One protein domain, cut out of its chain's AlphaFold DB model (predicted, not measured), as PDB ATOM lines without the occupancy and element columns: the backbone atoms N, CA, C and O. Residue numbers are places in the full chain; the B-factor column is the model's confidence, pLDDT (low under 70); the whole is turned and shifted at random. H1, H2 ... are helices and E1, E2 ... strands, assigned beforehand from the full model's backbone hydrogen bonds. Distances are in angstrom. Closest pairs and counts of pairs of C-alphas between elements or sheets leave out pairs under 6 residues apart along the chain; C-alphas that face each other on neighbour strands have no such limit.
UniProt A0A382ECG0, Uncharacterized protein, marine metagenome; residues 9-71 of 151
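AT A GLANCE: This is residues 9 to 71 of the 151 residues of an uncharacterized protein of marine metagenome (UniProt A0A382ECG0). Parallel strands E1 and E2 make the middle; H1 and H2 pack on one side, hairpin E3 and E4 crosses loosely on the other. The 63 printed residues include E1, residues 12 to 16, H1, 21 to 28, H2, 30 to 34, E2, 39 to 43, E3, 54 to 59, and E4, 65 to 70. Mixed and compact, it has radius of gyration of the C-alphas 11.2 A, spanning 28 by 25 by 24 A.

HOW THE PARTS SIT: E1 and E2 are parallel, N 14 to O 40 2.9 A, within hydrogen-bond range. With H1 and H2 they form a strand-helix-strand unit, parallel strands joined through helices, with right-handed crossover. H1 and E2 are closest at C-alphas 22 and 41, 4.8 A. Every helix O i to N i+4 pair is within range. E3 and E4 form an antiparallel hairpin, N 56 to O 68 3.0 A.

IN THESE COORDINATES: C-alpha 12 begins E1 at (199.865, 246.024, 342.763); C-alpha 70 ends E4 at (196.871, 248.782, 351.846).

THE WHOLE: There is no cut, long link or printed residue under pLDDT 70.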
ATOM      1  N   ILE A   9     197.293 252.448 337.047       95.38
ATOM      2  CA  ILE A   9     197.625 251.565 338.166       95.38
ATOM      3  C   ILE A   9     198.564 252.324 339.094       95.38
ATOM      4  O   ILE A   9     199.730 252.545 338.755       95.38
ATOM      5  N   ASP A  10     198.067 252.656 340.285       96.00
ATOM      6  CA  ASP A  10     198.894 253.190 341.367       96.00
ATOM      7  C   ASP A  10     199.911 252.130 341.819       96.00
ATOM      8  O   ASP A  10     201.127 252.301 341.689       96.00
ATOM      9  N   LYS A  11     199.407 250.968 342.254       96.69
ATOM     10  CA  LYS A  11     200.223 249.849 342.733       96.69
ATOM     11  C   LYS A  11     199.517 248.495 342.644       96.69
ATOM     12  O   LYS A  11     198.296 248.410 342.587       96.69
ATOM     13  N   ILE A  12     200.306 247.421 342.689       97.81
ATOM     14  CA  ILE A  12     199.865 246.024 342.763       97.81
ATOM     15  C   ILE A  12     200.524 245.348 343.968       97.81
ATOM     16  O   ILE A  12     201.736 245.473 344.189       97.81
ATOM     17  N   ARG A  13     199.723 244.595 344.724       98.06
ATOM     18  CA  ARG A  13     200.176 243.687 345.783       98.06
ATOM     19  C   ARG A  13     199.799 242.265 345.408       98.06
ATOM     20  O   ARG A  13     198.619 241.962 345.259       98.06
ATOM     21  N   SER A  14     200.804 241.419 345.215       97.69
ATOM     22  CA  SER A  14     200.620 240.016 344.844       97.69
ATOM     23  C   SER A  14     200.823 239.144 346.074       97.69
ATOM     24  O   SER A  14     201.909 239.147 346.645       97.69
ATOM     25  N   PHE A  15     199.797 238.399 346.474       97.88
ATOM     26  CA  PHE A  15     199.855 237.514 347.635       97.88
ATOM     27  C   PHE A  15     199.814 236.057 347.190       97.88
ATOM     28  O   PHE A  15     198.933 235.677 346.421       97.88
ATOM     29  N   ASP A  16     200.747 235.261 347.696       97.31
ATOM     30  CA  ASP A  16     200.796 233.814 347.489       97.31
ATOM     31  C   ASP A  16     201.182 233.132 348.808       97.31
ATOM     32  O   ASP A  16     201.917 233.710 349.607       97.31
ATOM     33  N   ILE A  17     200.678 231.930 349.073       96.44
ATOM     34  CA  ILE A  17     201.057 231.171 350.271       96.44
ATOM     35  C   ILE A  17     202.392 230.437 350.083       96.44
ATOM     36  O   ILE A  17     203.050 230.132 351.077       96.44
ATOM     37  N   ASP A  18     202.807 230.181 348.840       96.25
ATOM     38  CA  ASP A  18     204.091 229.555 348.531       96.25
ATOM     39  C   ASP A  18     205.250 230.540 348.771       96.25
ATOM     40  O   ASP A  18     205.330 231.631 348.194       96.25
ATOM     41  N   GLU A  19     206.184 230.138 349.633       96.38
ATOM     42  CA  GLU A  19     207.393 230.894 349.974       96.38
ATOM     43  C   GLU A  19     208.312 231.125 348.761       96.38
ATOM     44  O   GLU A  19     209.079 232.091 348.737       96.38
ATOM     45  N   ASN A  20     208.208 230.298 347.718       96.56
ATOM     46  CA  ASN A  20     209.050 230.387 346.525       96.56
ATOM     47  C   ASN A  20     208.534 231.401 345.490       96.56
ATOM     48  O   ASN A  20     209.301 231.863 344.642       96.56
ATOM     49  N   CYS A  21     207.254 231.783 345.553       96.56
ATOM     50  CA  CYS A  21     206.628 232.650 344.553       96.56
ATOM     51  C   CYS A  21     207.101 234.104 344.642       96.56
ATOM     52  O   CYS A  21     207.363 234.743 343.618       96.56
ATOM     53  N   ALA A  22     207.227 234.647 345.857       96.31
ATOM     54  CA  ALA A  22     207.404 236.085 346.049       96.31
ATOM     55  C   ALA A  22     208.708 236.622 345.435       96.31
ATOM     56  O   ALA A  22     208.689 237.619 344.713       96.31
ATOM     57  N   ALA A  23     209.835 235.935 345.650       95.50
ATOM     58  CA  ALA A  23     211.130 236.360 345.115       95.50
ATOM     59  C   ALA A  23     211.172 236.327 343.577       95.50
ATOM     60  O   ALA A  23     211.746 237.220 342.943       95.50
ATOM     61  N   VAL A  24     210.536 235.322 342.966       97.19
ATOM     62  CA  VAL A  24     210.431 235.201 341.506       97.19
ATOM     63  C   VAL A  24     209.546 236.314 340.947       97.19
ATOM     64  O   VAL A  24     209.949 237.003 340.009       97.19
ATOM     65  N   ALA A  25     208.378 236.551 341.548       96.69
ATOM     66  CA  ALA A  25     207.452 237.596 341.123       96.69
ATOM     67  C   ALA A  25     208.064 239.004 341.228       96.69
ATOM     68  O   ALA A  25     207.941 239.796 340.290       96.69
ATOM     69  N   ASP A  26     208.779 239.300 342.317       96.38
ATOM     70  CA  ASP A  26     209.527 240.553 342.469       96.38
ATOM     71  C   ASP A  26     210.632 240.689 341.412       96.38
ATOM     72  O   ASP A  26     210.830 241.770 340.860       96.38
ATOM     73  N   SER A  27     211.333 239.596 341.089       95.88
ATOM     74  CA  SER A  27     212.395 239.601 340.074       95.88
ATOM     75  C   SER A  27     211.854 239.885 338.672       95.88
ATOM     76  O   SER A  27     212.452 240.668 337.932       95.88
ATOM     77  N   LEU A  28     210.701 239.309 338.316       95.88
ATOM     78  CA  LEU A  28     210.029 239.563 337.037       95.88
ATOM     79  C   LEU A  28     209.502 241.001 336.932       95.88
ATOM     80  O   LEU A  28     209.523 241.587 335.851       95.88
ATOM     81  N   ASN A  29     209.085 241.594 338.053       95.94
ATOM     82  CA  ASN A  29     208.552 242.956 338.127       95.94
ATOM     83  C   ASN A  29     209.573 243.964 338.682       95.94
ATOM     84  O   ASN A  29     209.192 245.008 339.213       95.94
ATOM     85  N   ARG A  30     210.877 243.677 338.562       95.25
ATOM     86  CA  ARG A  30     211.948 244.412 339.256       95.25
ATOM     87  C   ARG A  30     211.873 245.927 339.076       95.25
ATOM     88  O   ARG A  30     212.088 246.651 340.043       95.25
ATOM     89  N   LEU A  31     211.564 246.407 337.869       95.31
ATOM     90  CA  LEU A  31     211.454 247.843 337.582       95.31
ATOM     91  C   LEU A  31     210.342 248.515 338.401       95.31
ATOM     92  O   LEU A  31     210.514 249.636 338.871       95.31
ATOM     93  N   MET A  32     209.230 247.819 338.621       96.69
ATOM     94  CA  MET A  32     208.101 248.291 339.420       96.69
ATOM     95  C   MET A  32     208.358 248.112 340.919       96.69
ATOM     96  O   MET A  32     207.846 248.888 341.714       96.69
ATOM     97  N   VAL A  33     209.170 247.128 341.317       96.06
ATOM     98  CA  VAL A  33     209.600 246.964 342.716       96.06
ATOM     99  C   VAL A  33     210.515 248.114 343.140       96.06
ATOM    100  O   VAL A  33     210.296 248.707 344.192       96.06
ATOM    101  N   ILE A  34     211.528 248.461 342.336       94.81
ATOM    102  CA  ILE A  34     212.462 249.552 342.680       94.81
ATOM    103  C   ILE A  34     211.819 250.939 342.570       94.81
ATOM    104  O   ILE A  34     212.269 251.873 343.227       94.81
ATOM    105  N   ASN A  35     210.771 251.071 341.754       94.88
ATOM    106  CA  ASN A  35     209.981 252.288 341.637       94.88
ATOM    107  C   ASN A  35     208.944 252.337 342.765       94.88
ATOM    108  O   ASN A  35     207.778 252.024 342.544       94.88
ATOM    109  N   GLU A  36     209.402 252.643 343.981       93.00
ATOM    110  CA  GLU A  36     208.551 252.873 345.165       93.00
ATOM    111  C   GLU A  36     207.556 251.733 345.457       93.00
ATOM    112  O   GLU A  36     206.437 251.956 345.915       93.00
ATOM    113  N   TRP A  37     207.952 250.485 345.177       95.56
ATOM    114  CA  TRP A  37     207.080 249.314 345.287       95.56
ATOM    115  C   TRP A  37     205.744 249.483 344.555       95.56
ATOM    116  O   TRP A  37     204.707 249.045 345.057       95.56
ATOM    117  N   LYS A  38     205.732 250.052 343.345       96.31
ATOM    118  CA  LYS A  38     204.556 249.970 342.461       96.31
ATOM    119  C   LYS A  38     204.099 248.530 342.264       96.31
ATOM    120  O   LYS A  38     202.906 248.266 342.230       96.31
ATOM    121  N   PHE A  39     205.021 247.575 342.227       97.44
ATOM    122  CA  PHE A  39     204.705 246.162 342.419       97.44
ATOM    123  C   PHE A  39     205.376 245.651 343.687       97.44
ATOM    124  O   PHE A  39     206.527 246.000 343.959       97.44
ATOM    125  N   LYS A  40     204.686 244.781 344.423       97.31
ATOM    126  CA  LYS A  40     205.319 243.993 345.476       97.31
ATOM    127  C   LYS A  40     204.631 242.649 345.667       97.31
ATOM    128  O   LYS A  40     203.412 242.606 345.846       97.31
ATOM    129  N   ALA A  41     205.412 241.573 345.663       97.56
ATOM    130  CA  ALA A  41     204.949 240.255 346.058       97.56
ATOM    131  C   ALA A  41     205.190 239.995 347.550       97.56
ATOM    132  O   ALA A  41     206.157 240.477 348.147       97.56
ATOM    133  N   VAL A  42     204.280 239.237 348.156       97.62
ATOM    134  CA  VAL A  42     204.247 238.954 349.589       97.62
ATOM    135  C   VAL A  42     203.838 237.504 349.790       97.62
ATOM    136  O   VAL A  42     202.781 237.082 349.320       97.62
ATOM    137  N   THR A  43     204.638 236.755 350.542       97.56
ATOM    138  CA  THR A  43     204.232 235.422 350.983       97.56
ATOM    139  C   THR A  43     203.247 235.548 352.139       97.56
ATOM    140  O   THR A  43     203.619 235.924 353.254       97.56
ATOM    141  N   LYS A  44     201.969 235.281 351.878       96.69
ATOM    142  CA  LYS A  44     200.906 235.313 352.879       96.69
ATOM    143  C   LYS A  44     199.696 234.508 352.421       96.69
ATOM    144  O   LYS A  44     199.239 234.614 351.291       96.69
ATOM    145  N   ASP A  45     199.119 233.782 353.368       96.56
ATOM    146  CA  ASP A  45     197.832 233.119 353.197       96.56
ATOM    147  C   ASP A  45     196.700 234.150 353.028       96.56
ATOM    148  O   ASP A  45     196.421 234.954 353.929       96.56
ATOM    149  N   ILE A  46     196.020 234.099 351.882       96.69
ATOM    150  CA  ILE A  46     194.912 234.993 351.526       96.69
ATOM    151  C   ILE A  46     193.706 234.858 352.468       96.69
ATOM    152  O   ILE A  46     192.933 235.811 352.609       96.69
ATOM    153  N   LEU A  47     193.555 233.723 353.162       96.31
ATOM    154  CA  LEU A  47     192.534 233.518 354.195       96.31
ATOM    155  C   LEU A  47     192.835 234.309 355.470       96.31
ATOM    156  O   LEU A  47     191.927 234.557 356.269       96.31
ATOM    157  N   LYS A  48     194.085 234.742 355.670       96.19
ATOM    158  CA  LYS A  48     194.531 235.540 356.824       96.19
ATOM    159  C   LYS A  48     194.587 237.041 356.532       96.19
ATOM    160  O   LYS A  48     194.887 237.814 357.439       96.19
ATOM    161  N   LEU A  49     194.294 237.470 355.305       96.38
ATOM    162  CA  LEU A  49     194.215 238.890 354.959       96.38
ATOM    163  C   LEU A  49     192.938 239.534 355.519       96.38
ATOM    164  O   LEU A  49     191.884 238.899 355.607       96.38
ATOM    165  N   ASN A  50     193.053 240.805 355.895       96.75
ATOM    166  CA  ASN A  50     191.929 241.719 356.047       96.75
ATOM    167  C   ASN A  50     191.906 242.593 354.790       96.75
ATOM    168  O   ASN A  50     192.852 243.333 354.568       96.75
ATOM    169  N   TYR A  51     190.871 242.495 353.961       97.31
ATOM    170  CA  TYR A  51     190.821 243.239 352.699       97.31
ATOM    171  C   TYR A  51     190.329 244.684 352.864       97.31
ATOM    172  O   TYR A  51     190.338 245.424 351.893       97.31
ATOM    173  N   TYR A  52     189.911 245.105 354.061       96.94
ATOM    174  CA  TYR A  52     189.657 246.524 354.341       96.94
ATOM    175  C   TYR A  52     190.960 247.270 354.643       96.94
ATOM    176  O   TYR A  52     191.112 248.422 354.261       96.94
ATOM    177  N   GLU A  53     191.898 246.586 355.302       95.31
ATOM    178  CA  GLU A  53     193.194 247.103 355.742       95.31
ATOM    179  C   GLU A  53     194.205 245.947 355.764       95.31
ATOM    180  O   GLU A  53     194.435 245.287 356.785       95.31
ATOM    181  N   ALA A  54     194.769 245.632 354.602       96.62
ATOM    182  CA  ALA A  54     195.699 244.527 354.448       96.62
ATOM    183  C   ALA A  54     197.058 244.925 355.017       96.62
ATOM    184  O   ALA A  54     197.852 245.587 354.357       96.62
ATOM    185  N   LEU A  55     197.322 244.483 356.244       96.88
ATOM    186  CA  LEU A  55     198.621 244.600 356.902       96.88
ATOM    187  C   LEU A  55     199.552 243.480 356.445       96.88
ATOM    188  O   LEU A  55     199.171 242.303 356.477       96.88
ATOM    189  N   TYR A  56     200.777 243.801 356.051       96.38
ATOM    190  CA  TYR A  56     201.781 242.808 355.675       96.38
ATOM    191  C   TYR A  56     203.201 243.365 355.801       96.38
ATOM    192  O   TYR A  56     203.416 244.572 355.825       96.38
ATOM    193  N   HIS A  57     204.173 242.460 355.905       95.00
ATOM    194  CA  HIS A  57     205.577 242.807 356.082       95.00
ATOM    195  C   HIS A  57     206.361 242.484 354.820       95.00
ATOM    196  O   HIS A  57     206.144 241.441 354.198       95.00
ATOM    197  N   VAL A  58     207.289 243.364 354.459       94.00
ATOM    198  CA  VAL A  58     208.216 243.137 353.351       94.00
ATOM    199  C   VAL A  58     209.631 243.519 353.742       94.00
ATOM    200  O   VAL A  58     209.845 244.368 354.605       94.00
ATOM    201  N   LYS A  59     210.608 242.914 353.065       91.31
ATOM    202  CA  LYS A  59     212.017 243.281 353.200       91.31
ATOM    203  C   LYS A  59     212.394 244.375 352.213       91.31
ATOM    204  O   LYS A  59     212.098 244.273 351.016       91.31
ATOM    205  N   ARG A  60     213.075 245.402 352.717       90.06
ATOM    206  CA  ARG A  60     213.793 246.399 351.922       90.06
ATOM    207  C   ARG A  60     215.070 245.794 351.336       90.06
ATOM    208  O   ARG A  60     215.524 244.729 351.749       90.06
ATOM    209  N   SER A  61     215.681 246.502 350.389       86.75
ATOM    210  CA  SER A  61     216.954 246.097 349.776       86.75
ATOM    211  C   SER A  61     218.123 246.036 350.762       86.75
ATOM    212  O   SER A  61     219.073 245.302 350.522       86.75
ATOM    213  N   ASP A  62     218.058 246.792 351.860       90.94
ATOM    214  CA  ASP A  62     219.041 246.759 352.952       90.94
ATOM    215  C   ASP A  62     218.792 245.617 353.961       90.94
ATOM    216  O   ASP A  62     219.511 245.490 354.948       90.94
ATOM    217  N   GLY A  63     217.779 244.778 353.715       90.50
ATOM    218  CA  GLY A  63     217.400 243.654 354.567       90.50
ATOM    219  C   GLY A  63     216.481 244.015 355.735       90.50
ATOM    220  O   GLY A  63     215.992 243.099 356.402       90.50
ATOM    221  N   THR A  64     216.205 245.304 355.971       94.06
ATOM    222  CA  THR A  64     215.280 245.734 357.029       94.06
ATOM    223  C   THR A  64     213.837 245.386 356.682       94.06
ATOM    224  O   THR A  64     213.418 245.455 355.525       94.06
ATOM    225  N   ASP A  65     213.061 245.023 357.698       94.81
ATOM    226  CA  ASP A  65     211.630 244.787 357.553       94.81
ATOM    227  C   ASP A  65     210.847 246.110 357.630       94.81
ATOM    228  O   ASP A  65     211.232 247.074 358.302       94.81
ATOM    229  N   VAL A  66     209.733 246.166 356.906       95.69
ATOM    230  CA  VAL A  66     208.755 247.253 356.974       95.69
ATOM    231  C   VAL A  66     207.356 246.678 356.946       95.69
ATOM    232  O   VAL A  66     207.062 245.783 356.153       95.69
ATOM    233  N   GLU A  67     206.501 247.209 357.810       96.69
ATOM    234  CA  GLU A  67     205.070 246.965 357.755       96.69
ATOM    235  C   GLU A  67     204.421 247.952 356.784       96.69
ATOM    236  O   GLU A  67     204.690 249.155 356.814       96.69
ATOM    237  N   LEU A  68     203.573 247.426 355.910       96.25
ATOM    238  CA  LEU A  68     202.758 248.185 354.980       96.25
ATOM    239  C   LEU A  68     201.288 247.850 355.221       96.25
ATOM    240  O   LEU A  68     200.939 246.728 355.597       96.25
ATOM    241  N   ILE A  69     200.441 248.841 354.972       97.06
ATOM    242  CA  ILE A  69     198.990 248.734 355.028       97.06
ATOM    243  C   ILE A  69     198.421 249.224 353.702       97.06
ATOM    244  O   ILE A  69     198.770 250.308 353.241       97.06
ATOM    245  N   ASP A  70     197.561 248.419 353.083       96.81
ATOM    246  CA  ASP A  70     196.871 248.782 351.846       96.81
ATOM    247  C   ASP A  70     195.411 248.328 351.868       96.81
ATOM    248  O   ASP A  70     195.084 247.277 352.412       96.81
ATOM    249  N   ALA A  71     194.544 249.089 351.206       96.75
ATOM    250  CA  ALA A  71     193.176 248.688 350.902       96.75
ATOM    251  C   ALA A  71     193.038 248.565 349.373       96.75
ATOM    252  O   ALA A  71     193.314 249.537 348.671       96.75
TER     253      ALA A  71